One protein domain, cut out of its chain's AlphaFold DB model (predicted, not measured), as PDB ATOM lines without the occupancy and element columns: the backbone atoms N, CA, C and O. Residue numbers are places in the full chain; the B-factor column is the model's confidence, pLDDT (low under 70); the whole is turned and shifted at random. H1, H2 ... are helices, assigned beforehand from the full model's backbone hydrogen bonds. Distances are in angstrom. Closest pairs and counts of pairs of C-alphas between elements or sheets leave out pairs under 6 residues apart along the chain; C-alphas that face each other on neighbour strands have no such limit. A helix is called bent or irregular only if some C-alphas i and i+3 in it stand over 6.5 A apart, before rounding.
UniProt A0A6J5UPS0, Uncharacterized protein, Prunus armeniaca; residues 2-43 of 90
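What this domain is: This is residues 2 to 43 of the 90 residues of an uncharacterized protein of Prunus armeniaca (UniProt A0A6J5UPS0). Two helices, H1 and H2, run the same way and partly overlap along the long axis, the end of H1 packing on the middle of H2. A long loop folds back from the end of H1 to the start of H2, and residues 2 and 43 lie at opposite ends of the shape. The printed part has 42 residues, with two named helices in the order H1, H2 and no named strand; the class is all helix. It is compact, with a radius of gyration of the C-alphas of 10.2 A, and spans 32 by 21 by 13 A, only just elongated.

How they stand to each other: The longest helix by residues is H1, residues 2 to 16, and it touches H2, residues 28 to 41, with 17 pairs of C-alphas within 8 A. Their closest C-alphas are those of Ser 16 and Ala 35, 4.2 A apart. The two run the same way at a shallow tilt of 34 degrees, only just short of steep, and their centres are 12.8 A apart. In H1 and H2 every O i to N i+4 pair is within hydrogen-bond range.

Where its parts are: H1 has 15 residues, from C-alpha 2 at (202.795, 169.451, 112.943) to C-alpha 16 at (222.360, 173.845, 105.691), a length of 21.3 A. H2 has 14 residues and is 19.9 A long from C-alpha 28 at (214.821, 175.356, 112.677) to C-alpha 41 at (228.502, 183.233, 100.522). Neither helix is bent or irregular.

The domain as a whole: The two C-alphas farthest apart are those of Asp 2 and Ser 43, at 32.2 A. The printed part has no cut. The link from H1 to H2, with 11 residues between them, is long. The mean pLDDT of the printed part is 78.6, and the model's confidence is low, under 70, at residues 19 to 26, which lie in that link.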
ATOM      1  N   ASP A   2     201.436 169.990 112.726       73.75
ATOM      2  CA  ASP A   2     202.795 169.451 112.943       73.75
ATOM      3  C   ASP A   2     203.539 169.013 111.669       73.75
ATOM      4  O   ASP A   2     204.717 169.308 111.511       73.75
ATOM      5  N   ARG A   3     202.838 168.430 110.690       79.25
ATOM      6  CA  ARG A   3     203.453 167.955 109.435       79.25
ATOM      7  C   ARG A   3     204.101 169.058 108.582       79.25
ATOM      8  O   ARG A   3     205.062 168.796 107.872       79.25
ATOM      9  N   LEU A   4     203.559 170.278 108.612       81.81
ATOM     10  CA  LEU A   4     204.113 171.417 107.863       81.81
ATOM     11  C   LEU A   4     205.446 171.867 108.471       81.81
ATOM     12  O   LEU A   4     206.404 172.105 107.745       81.81
ATOM     13  N   LEU A   5     205.513 171.905 109.801       78.38
ATOM     14  CA  LEU A   5     206.717 172.281 110.540       78.38
ATOM     15  C   LEU A   5     207.837 171.250 110.361       78.38
ATOM     16  O   LEU A   5     208.995 171.627 110.206       78.38
ATOM     17  N   GLU A   6     207.493 169.962 110.326       79.25
ATOM     18  CA  GLU A   6     208.450 168.879 110.067       79.25
ATOM     19  C   GLU A   6     209.051 168.950 108.653       79.25
ATOM     20  O   GLU A   6     210.250 168.726 108.474       79.25
ATOM     21  N   LEU A   7     208.239 169.286 107.642       83.44
ATOM     22  CA  LEU A   7     208.713 169.455 106.265       83.44
ATOM     23  C   LEU A   7     209.639 170.666 106.124       83.44
ATOM     24  O   LEU A   7     210.681 170.560 105.473       83.44
ATOM     25  N   ASP A   8     209.295 171.786 106.760       81.56
ATOM     26  CA  ASP A   8     210.154 172.969 106.787       81.56
ATOM     27  C   ASP A   8     211.479 172.672 107.503       81.56
ATOM     28  O   ASP A   8     212.551 173.011 106.995       81.56
ATOM     29  N   GLU A   9     211.446 171.982 108.647       79.94
ATOM     30  CA  GLU A   9     212.658 171.580 109.367       79.94
ATOM     31  C   GLU A   9     213.578 170.714 108.496       79.94
ATOM     32  O   GLU A   9     214.779 170.993 108.394       79.94
ATOM     33  N   LEU A  10     213.016 169.714 107.810       81.31
ATOM     34  CA  LEU A  10     213.763 168.852 106.894       81.31
ATOM     35  C   LEU A  10     214.384 169.650 105.740       81.31
ATOM     36  O   LEU A  10     215.556 169.449 105.404       81.31
ATOM     37  N   TYR A  11     213.623 170.572 105.155       83.75
ATOM     38  CA  TYR A  11     214.081 171.416 104.054       83.75
ATOM     39  C   TYR A  11     215.290 172.274 104.452       83.75
ATOM     40  O   TYR A  11     216.301 172.323 103.735       83.75
ATOM     41  N   TRP A  12     215.234 172.927 105.615       82.69
ATOM     42  CA  TRP A  12     216.336 173.768 106.086       82.69
ATOM     43  C   TRP A  12     217.539 172.956 106.548       82.69
ATOM     44  O   TRP A  12     218.680 173.355 106.281       82.69
ATOM     45  N   TRP A  13     217.308 171.797 107.165       82.00
ATOM     46  CA  TRP A  13     218.369 170.860 107.512       82.00
ATOM     47  C   TRP A  13     219.168 170.445 106.267       82.00
ATOM     48  O   TRP A  13     220.385 170.665 106.227       82.00
ATOM     49  N   GLN A  14     218.491 169.988 105.206       82.38
ATOM     50  CA  GLN A  14     219.136 169.620 103.940       82.38
ATOM     51  C   GLN A  14     219.952 170.778 103.343       82.38
ATOM     52  O   GLN A  14     221.120 170.606 102.981       82.38
ATOM     53  N   ARG A  15     219.380 171.988 103.285       83.88
ATOM     54  CA  ARG A  15     220.053 173.168 102.706       83.88
ATOM     55  C   ARG A  15     221.239 173.676 103.521       83.88
ATOM     56  O   ARG A  15     222.176 174.237 102.952       83.88
ATOM     57  N   SER A  16     221.228 173.480 104.836       81.38
ATOM     58  CA  SER A  16     222.360 173.845 105.691       81.38
ATOM     59  C   SER A  16     223.593 172.951 105.455       81.38
ATOM     60  O   SER A  16     224.726 173.413 105.625       81.38
ATOM     61  N   ARG A  17     223.387 171.699 105.004       82.56
ATOM     62  CA  ARG A  17     224.370 170.590 104.942       82.56
ATOM     63  C   ARG A  17     225.161 170.406 106.251       82.56
ATOM     64  O   ARG A  17     226.372 170.185 106.233       82.56
ATOM     65  N   VAL A  18     224.486 170.552 107.391       79.38
ATOM     66  CA  VAL A  18     225.050 170.288 108.721       79.38
ATOM     67  C   VAL A  18     224.812 168.818 109.077       79.38
ATOM     68  O   VAL A  18     223.692 168.427 109.380       79.38
ATOM     69  N   ASN A  19     225.872 168.004 109.066       69.88
ATOM     70  CA  ASN A  19     225.759 166.551 109.280       69.88
ATOM     71  C   ASN A  19     225.700 166.115 110.756       69.88
ATOM     72  O   ASN A  19     225.349 164.974 111.035       69.88
ATOM     73  N   TRP A  20     226.071 166.980 111.704       69.38
ATOM     74  CA  TRP A  20     226.316 166.575 113.098       69.38
ATOM     75  C   TRP A  20     225.184 166.933 114.076       69.38
ATOM     76  O   TRP A  20     225.179 166.441 115.203       69.38
ATOM     77  N   LEU A  21     224.206 167.746 113.662       66.12
ATOM     78  CA  LEU A  21     223.051 168.091 114.496       66.12
ATOM     79  C   LEU A  21     221.929 167.063 114.272       66.12
ATOM     80  O   LEU A  21     221.300 167.052 113.215       66.12
ATOM     81  N   LYS A  22     221.664 166.201 115.262       59.31
ATOM     82  CA  LYS A  22     220.472 165.334 115.267       59.31
ATOM     83  C   LYS A  22     219.225 166.173 115.559       59.31
ATOM     84  O   LYS A  22     219.237 166.964 116.498       59.31
ATOM     85  N   SER A  23     218.154 165.941 114.797       57.25
ATOM     86  CA  SER A  23     216.856 166.649 114.751       57.25
ATOM     87  C   SER A  23     216.028 166.674 116.049       57.25
ATOM     88  O   SER A  23     214.810 166.801 116.010       57.25
ATOM     89  N   ARG A  24     216.646 166.502 117.222       57.81
ATOM     90  CA  ARG A  24     215.931 166.367 118.496       57.81
ATOM     91  C   ARG A  24     215.498 167.708 119.099       57.81
ATOM     92  O   ARG A  24     214.580 167.711 119.906       57.81
ATOM     93  N   ASP A  25     216.105 168.818 118.675       62.41
ATOM     94  CA  ASP A  25     215.912 170.134 119.305       62.41
ATOM     95  C   ASP A  25     215.048 171.137 118.523       62.41
ATOM     96  O   ASP A  25     214.960 172.292 118.932       62.41
ATOM     97  N   ARG A  26     214.388 170.759 117.414       63.53
ATOM     98  CA  ARG A  26     213.595 171.709 116.594       63.53
ATOM     99  C   ARG A  26     214.364 173.008 116.303       63.53
ATOM    100  O   ARG A  26     213.815 174.112 116.326       63.53
ATOM    101  N   ASN A  27     215.665 172.891 116.036       70.38
ATOM    102  CA  ASN A  27     216.586 174.015 115.841       70.38
ATOM    103  C   ASN A  27     216.439 174.628 114.432       70.38
ATOM    104  O   ASN A  27     217.413 174.940 113.747       70.38
ATOM    105  N   ILE A  28     215.196 174.835 113.994       71.94
ATOM    106  CA  ILE A  28     214.821 175.356 112.677       71.94
ATOM    107  C   ILE A  28     215.519 176.703 112.429       71.94
ATOM    108  O   ILE A  28     216.180 176.884 111.411       71.94
ATOM    109  N   SER A  29     215.505 177.616 113.410       79.75
ATOM    110  CA  SER A  29     216.186 178.922 113.321       79.75
ATOM    111  C   SER A  29     217.693 178.805 113.045       79.75
ATOM    112  O   SER A  29     218.254 179.606 112.295       79.75
ATOM    113  N   TYR A  30     218.360 177.788 113.601       82.56
ATOM    114  CA  TYR A  30     219.776 177.532 113.333       82.56
ATOM    115  C   TYR A  30     219.990 177.085 111.882       82.56
ATOM    116  O   TYR A  30     220.801 177.684 111.171       82.56
ATOM    117  N   PHE A  31     219.220 176.105 111.403       80.50
ATOM    118  CA  PHE A  31     219.339 175.625 110.025       80.50
ATOM    119  C   PHE A  31     219.011 176.711 108.998       80.50
ATOM    120  O   PHE A  31     219.737 176.852 108.013       80.50
ATOM    121  N   HIS A  32     218.004 177.548 109.269       82.75
ATOM    122  CA  HIS A  32     217.706 178.738 108.471       82.75
ATOM    123  C   HIS A  32     218.910 179.678 108.376       82.75
ATOM    124  O   HIS A  32     219.293 180.079 107.276       82.75
ATOM    125  N   LYS A  33     219.529 180.026 109.512       86.12
ATOM    126  CA  LYS A  33     220.685 180.935 109.543       86.12
ATOM    127  C   LYS A  33     221.864 180.375 108.755       86.12
ATOM    128  O   LYS A  33     222.467 181.108 107.975       86.12
ATOM    129  N   ILE A  34     222.167 179.085 108.911       87.25
ATOM    130  CA  ILE A  34     223.266 178.438 108.184       87.25
ATOM    131  C   ILE A  34     222.963 178.357 106.686       87.25
ATOM    132  O   ILE A  34     223.803 178.743 105.875       87.25
ATOM    133  N   ALA A  35     221.767 177.913 106.297       85.94
ATOM    134  CA  ALA A  35     221.369 177.850 104.893       85.94
ATOM    135  C   ALA A  35     221.395 179.237 104.232       85.94
ATOM    136  O   ALA A  35     221.899 179.379 103.119       85.94
ATOM    137  N   HIS A  36     220.922 180.272 104.930       87.25
ATOM    138  CA  HIS A  36     220.973 181.652 104.455       87.25
ATOM    139  C   HIS A  36     222.411 182.171 104.335       87.25
ATOM    140  O   HIS A  36     222.769 182.764 103.320       87.25
ATOM    141  N   HIS A  37     223.260 181.918 105.337       88.06
ATOM    142  CA  HIS A  37     224.677 182.274 105.276       88.06
ATOM    143  C   HIS A  37     225.348 181.634 104.057       88.06
ATOM    144  O   HIS A  37     226.000 182.330 103.287       88.06
ATOM    145  N   ARG A  38     225.117 180.335 103.827       88.50
ATOM    146  CA  ARG A  38     225.639 179.621 102.656       88.50
ATOM    147  C   ARG A  38     225.109 180.175 101.343       88.50
ATOM    148  O   ARG A  38     225.881 180.319 100.405       88.50
ATOM    149  N   ALA A  39     223.817 180.484 101.267       87.38
ATOM    150  CA  ALA A  39     223.236 181.102 100.081       87.38
ATOM    151  C   ALA A  39     223.900 182.456  99.788       87.38
ATOM    152  O   ALA A  39     224.224 182.740  98.641       87.38
ATOM    153  N   LYS A  40     224.173 183.256 100.827       86.81
ATOM    154  CA  LYS A  40     224.869 184.539 100.698       86.81
ATOM    155  C   LYS A  40     226.329 184.373 100.264       86.81
ATOM    156  O   LYS A  40     226.765 185.099  99.380       86.81
ATOM    157  N   THR A  41     227.081 183.443 100.858       85.75
ATOM    158  CA  THR A  41     228.502 183.233 100.522       85.75
ATOM    159  C   THR A  41     228.703 182.547  99.178       85.75
ATOM    160  O   THR A  41     229.691 182.815  98.505       85.75
ATOM    161  N   ASN A  42     227.778 181.672  98.783       85.19
ATOM    162  CA  ASN A  42     227.878 180.891  97.550       85.19
ATOM    163  C   ASN A  42     227.099 181.524  96.394       85.19
ATOM    164  O   ASN A  42     227.021 180.938  95.315       85.19
ATOM    165  N   SER A  43     226.498 182.696  96.609       84.12
ATOM    166  CA  SER A  43     225.912 183.460  95.520       84.12
ATOM    167  C   SER A  43     227.031 183.877  94.578       84.12
ATOM    168  O   SER A  43     227.942 184.600  94.977       84.12
TER     169      SER A  43